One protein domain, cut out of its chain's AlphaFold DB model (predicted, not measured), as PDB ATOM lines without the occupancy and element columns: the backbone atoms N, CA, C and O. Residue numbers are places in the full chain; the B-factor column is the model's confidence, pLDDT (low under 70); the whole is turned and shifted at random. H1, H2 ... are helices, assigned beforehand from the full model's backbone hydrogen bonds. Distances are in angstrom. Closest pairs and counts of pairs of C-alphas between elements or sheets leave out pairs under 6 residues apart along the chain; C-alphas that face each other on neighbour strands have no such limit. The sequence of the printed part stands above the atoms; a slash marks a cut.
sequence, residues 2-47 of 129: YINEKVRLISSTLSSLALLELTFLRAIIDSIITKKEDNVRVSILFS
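What this domain is: This is residues 2 to 47 of the 129 residues of an uncharacterized protein of Nostoc sp. KVJ20 (UniProt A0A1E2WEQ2). What shape does the model have? It is an open zigzag: a shorter helix, H1, and a longer one, H2, meet near their ends as a V, and a tail without named elements, residues 36 to 47, turns off H2's far end and sticks out. What is it made of? The printed part has 46 residues with two named helices, H1 then H2, and no named strand; its class is all helix. How spread out is it? It is only just extended, close to loose, with a radius of gyration of the C-alphas of 14.4 A, and spans 40 by 25 by 16 A.

How they stand to each other: How does H1, residues 5 to 14, stand to H2, residues 19 to 35? They are close but not clearly touching; the closest C-alphas, of Leu 14 and Leu 22, are 7.2 A apart. They run opposite ways at a steep tilt of 57 degrees. Are their backbones complete? In H1 and H2 every O i to N i+4 pair is within hydrogen-bond range.

Where its parts are: Where does H1 begin? C-alpha 5 is at (134.844, 175.530, 145.185), and H1 is 14.3 A long. Where does H2 end? C-alpha 35 is at (116.724, 166.279, 125.302), and H2 is 24.2 A long.

The domain as a whole: How large is it? The C-alphas farthest apart, of Tyr 2 and Ser 47, are 47.3 A apart. Is anything cut or long? The printed part has no cut, and the link H1 to H2 is tight. Where is confidence low? Residue 2 and residues 35 to 47 have pLDDT under 70.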
ATOM      1  N   TYR A   2     129.632 177.630 153.617       69.12
ATOM      2  CA  TYR A   2     130.754 177.181 152.785       69.12
ATOM      3  C   TYR A   2     130.291 177.158 151.326       69.12
ATOM      4  O   TYR A   2     129.369 176.416 150.988       69.12
ATOM      5  N   ILE A   3     130.870 178.006 150.475       76.25
ATOM      6  CA  ILE A   3     130.593 177.980 149.036       76.25
ATOM      7  C   ILE A   3     131.432 176.855 148.438       76.25
ATOM      8  O   ILE A   3     132.628 176.750 148.695       76.25
ATOM      9  N   ASN A   4     130.793 175.991 147.657       90.25
ATOM     10  CA  ASN A   4     131.471 174.903 146.969       90.25
ATOM     11  C   ASN A   4     132.495 175.480 145.972       90.25
ATOM     12  O   ASN A   4     132.129 176.268 145.099       90.25
ATOM     13  N   GLU A   5     133.762 175.066 146.070       89.75
ATOM     14  CA  GLU A   5     134.844 175.530 145.185       89.75
ATOM     15  C   GLU A   5     134.522 175.340 143.694       89.75
ATOM     16  O   GLU A   5     134.893 176.171 142.866       89.75
ATOM     17  N   LYS A   6     133.753 174.302 143.336       90.00
ATOM     18  CA  LYS A   6     133.301 174.082 141.955       90.00
ATOM     19  C   LYS A   6     132.326 175.164 141.496       90.00
ATOM     20  O   LYS A   6     132.426 175.639 140.372       90.00
ATOM     21  N   VAL A   7     131.414 175.584 142.372       90.75
ATOM     22  CA  VAL A   7     130.464 176.671 142.084       90.75
ATOM     23  C   VAL A   7     131.211 177.994 141.942       90.75
ATOM     24  O   VAL A   7     130.912 178.770 141.037       90.75
ATOM     25  N   ARG A   8     132.236 178.221 142.772       90.50
ATOM     26  CA  ARG A   8     133.109 179.398 142.666       90.50
ATOM     27  C   ARG A   8     133.847 179.438 141.326       90.50
ATOM     28  O   ARG A   8     133.855 180.479 140.673       90.50
ATOM     29  N   LEU A   9     134.406 178.307 140.894       92.38
ATOM     30  CA  LEU A   9     135.086 178.195 139.604       92.38
ATOM     31  C   LEU A   9     134.121 178.458 138.440       92.38
ATOM     32  O   LEU A   9     134.411 179.305 137.598       92.38
ATOM     33  N   ILE A  10     132.949 177.816 138.441       91.88
ATOM     34  CA  ILE A  10     131.916 178.026 137.414       91.88
ATOM     35  C   ILE A  10     131.516 179.502 137.355       91.88
ATOM     36  O   ILE A  10     131.520 180.093 136.277       91.88
ATOM     37  N   SER A  11     131.255 180.130 138.504       91.81
ATOM     38  CA  SER A  11     130.919 181.554 138.557       91.81
ATOM     39  C   SER A  11     132.023 182.416 137.949       91.81
ATOM     40  O   SER A  11     131.723 183.281 137.136       91.81
ATOM     41  N   SER A  12     133.290 182.160 138.291       92.25
ATOM     42  CA  SER A  12     134.415 182.926 137.742       92.25
ATOM     43  C   SER A  12     134.541 182.780 136.224       92.25
ATOM     44  O   SER A  12     134.795 183.765 135.536       92.25
ATOM     45  N   THR A  13     134.288 181.581 135.691       91.56
ATOM     46  CA  THR A  13     134.303 181.349 134.244       91.56
ATOM     47  C   THR A  13     133.136 182.049 133.560       91.56
ATOM     48  O   THR A  13     133.362 182.793 132.614       91.56
ATOM     49  N   LEU A  14     131.909 181.921 134.073       92.31
ATOM     50  CA  LEU A  14     130.725 182.553 133.485       92.31
ATOM     51  C   LEU A  14     130.808 184.080 133.514       92.31
ATOM     52  O   LEU A  14     130.392 184.726 132.561       92.31
ATOM     53  N   SER A  15     131.390 184.663 134.564       92.31
ATOM     54  CA  SER A  15     131.605 186.111 134.649       92.31
ATOM     55  C   SER A  15     132.605 186.652 133.621       92.31
ATOM     56  O   SER A  15     132.638 187.860 133.407       92.31
ATOM     57  N   SER A  16     133.418 185.792 133.005       93.12
ATOM     58  CA  SER A  16     134.389 186.185 131.977       93.12
ATOM     59  C   SER A  16     133.837 186.142 130.546       93.12
ATOM     60  O   SER A  16     134.488 186.650 129.637       93.12
ATOM     61  N   LEU A  17     132.651 185.555 130.344       93.31
ATOM     62  CA  LEU A  17     132.019 185.422 129.031       93.31
ATOM     63  C   LEU A  17     131.251 186.692 128.641       93.31
ATOM     64  O   LEU A  17     130.684 187.393 129.486       93.31
ATOM     65  N   ALA A  18     131.164 186.951 127.338       94.25
ATOM     66  CA  ALA A  18     130.299 187.993 126.800       94.25
ATOM     67  C   ALA A  18     128.815 187.588 126.882       94.25
ATOM     68  O   ALA A  18     128.465 186.406 126.885       94.25
ATOM     69  N   LEU A  19     127.910 188.574 126.878       92.50
ATOM     70  CA  LEU A  19     126.466 188.327 126.996       92.50
ATOM     71  C   LEU A  19     125.947 187.368 125.911       92.50
ATOM     72  O   LEU A  19     125.149 186.481 126.204       92.50
ATOM     73  N   LEU A  20     126.437 187.510 124.677       91.81
ATOM     74  CA  LEU A  20     126.068 186.633 123.567       91.81
ATOM     75  C   LEU A  20     126.458 185.171 123.847       91.81
ATOM     76  O   LEU A  20     125.646 184.265 123.675       91.81
ATOM     77  N   GLU A  21     127.670 184.945 124.349       91.88
ATOM     78  CA  GLU A  21     128.185 183.610 124.669       91.88
ATOM     79  C   GLU A  21     127.404 182.975 125.826       91.88
ATOM     80  O   GLU A  21     127.064 181.794 125.769       91.88
ATOM     81  N   LEU A  22     127.031 183.769 126.835       93.12
ATOM     82  CA  LEU A  22     126.152 183.340 127.927       93.12
ATOM     83  C   LEU A  22     124.764 182.929 127.426       93.12
ATOM     84  O   LEU A  22     124.241 181.893 127.840       93.12
ATOM     85  N   THR A  23     124.163 183.712 126.525       92.12
ATOM     86  CA  THR A  23     122.846 183.373 125.958       92.12
ATOM     87  C   THR A  23     122.892 182.103 125.113       92.12
ATOM     88  O   THR A  23     121.988 181.270 125.207       92.12
ATOM     89  N   PHE A  24     123.971 181.907 124.355       93.31
ATOM     90  CA  PHE A  24     124.197 180.695 123.575       93.31
ATOM     91  C   PHE A  24     124.413 179.468 124.471       93.31
ATOM     92  O   PHE A  24     123.764 178.438 124.282       93.31
ATOM     93  N   LEU A  25     125.256 179.590 125.499       94.25
ATOM     94  CA  LEU A  25     125.496 178.527 126.475       94.25
ATOM     95  C   LEU A  25     124.205 178.128 127.201       94.25
ATOM     96  O   LEU A  25     123.939 176.938 127.373       94.25
ATOM     97  N   ARG A  26     123.373 179.108 127.574       93.75
ATOM     98  CA  ARG A  26     122.051 178.868 128.167       93.75
ATOM     99  C   ARG A  26     121.159 178.052 127.232       93.75
ATOM    100  O   ARG A  26     120.599 177.055 127.667       93.75
ATOM    101  N   ALA A  27     121.074 178.427 125.955       91.50
ATOM    102  CA  ALA A  27     120.273 177.696 124.972       91.50
ATOM    103  C   ALA A  27     120.749 176.242 124.785       91.50
ATOM    104  O   ALA A  27     119.927 175.334 124.653       91.50
ATOM    105  N   ILE A  28     122.065 175.998 124.825       92.69
ATOM    106  CA  ILE A  28     122.626 174.639 124.772       92.69
ATOM    107  C   ILE A  28     122.238 173.833 126.011       92.69
ATOM    108  O   ILE A  28     121.784 172.698 125.876       92.69
ATOM    109  N   ILE A  29     122.410 174.397 127.209       93.50
ATOM    110  CA  ILE A  29     122.079 173.710 128.464       93.50
ATOM    111  C   ILE A  29     120.583 173.386 128.509       93.50
ATOM    112  O   ILE A  29     120.226 172.242 128.785       93.50
ATOM    113  N   ASP A  30     119.724 174.343 128.148       90.50
ATOM    114  CA  ASP A  30     118.275 174.141 128.048       90.50
ATOM    115  C   ASP A  30     117.948 173.023 127.040       90.50
ATOM    116  O   ASP A  30     117.136 172.143 127.330       90.50
ATOM    117  N   SER A  31     118.633 172.976 125.888       90.06
ATOM    118  CA  SER A  31     118.463 171.893 124.908       90.06
ATOM    119  C   SER A  31     118.925 170.532 125.430       90.06
ATOM    120  O   SER A  31     118.328 169.524 125.062       90.06
ATOM    121  N   ILE A  32     119.986 170.463 126.234       89.88
ATOM    122  CA  ILE A  32     120.478 169.203 126.809       89.88
ATOM    123  C   ILE A  32     119.521 168.705 127.890       89.88
ATOM    124  O   ILE A  32     119.228 167.514 127.935       89.88
ATOM    125  N   ILE A  33     119.029 169.603 128.747       88.75
ATOM    126  CA  ILE A  33     118.078 169.260 129.807       88.75
ATOM    127  C   ILE A  33     116.772 168.754 129.188       88.75
ATOM    128  O   ILE A  33     116.295 167.696 129.581       88.75
ATOM    129  N   THR A  34     116.257 169.442 128.166       84.81
ATOM    130  CA  THR A  34     115.036 169.031 127.449       84.81
ATOM    131  C   THR A  34     115.232 167.750 126.630       84.81
ATOM    132  O   THR A  34     114.378 166.875 126.654       84.81
ATOM    133  N   LYS A  35     116.389 167.551 125.979       66.06
ATOM    134  CA  LYS A  35     116.724 166.279 125.302       66.06
ATOM    135  C   LYS A  35     117.033 165.124 126.255       66.06
ATOM    136  O   LYS A  35     117.155 163.995 125.804       66.06
ATOM    137  N   LYS A  36     117.211 165.363 127.555       56.19
ATOM    138  CA  LYS A  36     117.410 164.273 128.521       56.19
ATOM    139  C   LYS A  36     116.097 163.537 128.825       56.19
ATOM    140  O   LYS A  36     116.160 162.390 129.256       56.19
ATOM    141  N   GLU A  37     114.943 164.156 128.569       56.03
ATOM    142  CA  GLU A  37     113.639 163.476 128.617       56.03
ATOM    143  C   GLU A  37     113.418 162.557 127.407       56.03
ATOM    144  O   GLU A  37     112.911 161.451 127.572       56.03
ATOM    145  N   ASP A  38     113.920 162.934 126.228       50.22
ATOM    146  CA  ASP A  38     113.814 162.134 125.005       50.22
ATOM    147  C   ASP A  38     115.193 161.625 124.570       50.22
ATOM    148  O   ASP A  38     115.960 162.354 123.946       50.22
ATOM    149  N   ASN A  39     115.518 160.361 124.871       49.06
ATOM    150  CA  ASN A  39     116.756 159.668 124.471       49.06
ATOM    151  C   ASN A  39     117.073 159.777 122.954       49.06
ATOM    152  O   ASN A  39     116.874 158.830 122.193       49.06
ATOM    153  N   VAL A  40     117.638 160.899 122.499       46.28
ATOM    154  CA  VAL A  40     118.049 161.119 121.107       46.28
ATOM    155  C   VAL A  40     119.544 161.409 121.069       46.28
ATOM    156  O   VAL A  40     120.020 162.480 121.452       46.28
ATOM    157  N   ARG A  41     120.307 160.432 120.566       46.94
ATOM    158  CA  ARG A  41     121.732 160.582 120.249       46.94
ATOM    159  C   ARG A  41     121.900 161.637 119.153       46.94
ATOM    160  O   ARG A  41     121.702 161.355 117.975       46.94
ATOM    161  N   VAL A  42     122.299 162.845 119.540       46.38
ATOM    162  CA  VAL A  42     122.713 163.896 118.603       46.38
ATOM    163  C   VAL A  42     124.061 163.489 118.006       46.38
ATOM    164  O   VAL A  42     125.102 163.630 118.642       46.38
ATOM    165  N   SER A  43     124.036 162.949 116.790       46.41
ATOM    166  CA  SER A  43     125.249 162.688 116.013       46.41
ATOM    167  C   SER A  43     125.557 163.936 115.192       46.41
ATOM    168  O   SER A  43     124.872 164.222 114.214       46.41
ATOM    169  N   ILE A  44     126.547 164.714 115.626       44.75
ATOM    170  CA  ILE A  44     127.032 165.880 114.882       44.75
ATOM    171  C   ILE A  44     128.005 165.359 113.820       44.75
ATOM    172  O   ILE A  44     129.131 164.983 114.146       44.75
ATOM    173  N   LEU A  45     127.561 165.297 112.564       38.06
ATOM    174  CA  LEU A  45     128.424 164.999 111.424       38.06
ATOM    175  C   LEU A  45     128.929 166.322 110.842       38.06
ATOM    176  O   LEU A  45     128.179 167.053 110.201       38.06
ATOM    177  N   PHE A  46     130.204 166.627 111.072       41.03
ATOM    178  CA  PHE A  46     130.899 167.661 110.315       41.03
ATOM    179  C   PHE A  46     131.256 167.085 108.945       41.03
ATOM    180  O   PHE A  46     132.148 166.244 108.847       41.03
ATOM    181  N   SER A  47     130.573 167.539 107.897       39.75
ATOM    182  CA  SER A  47     131.107 167.462 106.539       39.75
ATOM    183  C   SER A  47     131.374 168.885 106.075       39.75
ATOM    184  O   SER A  47     130.478 169.727 106.100       39.75
TER     185      SER A  47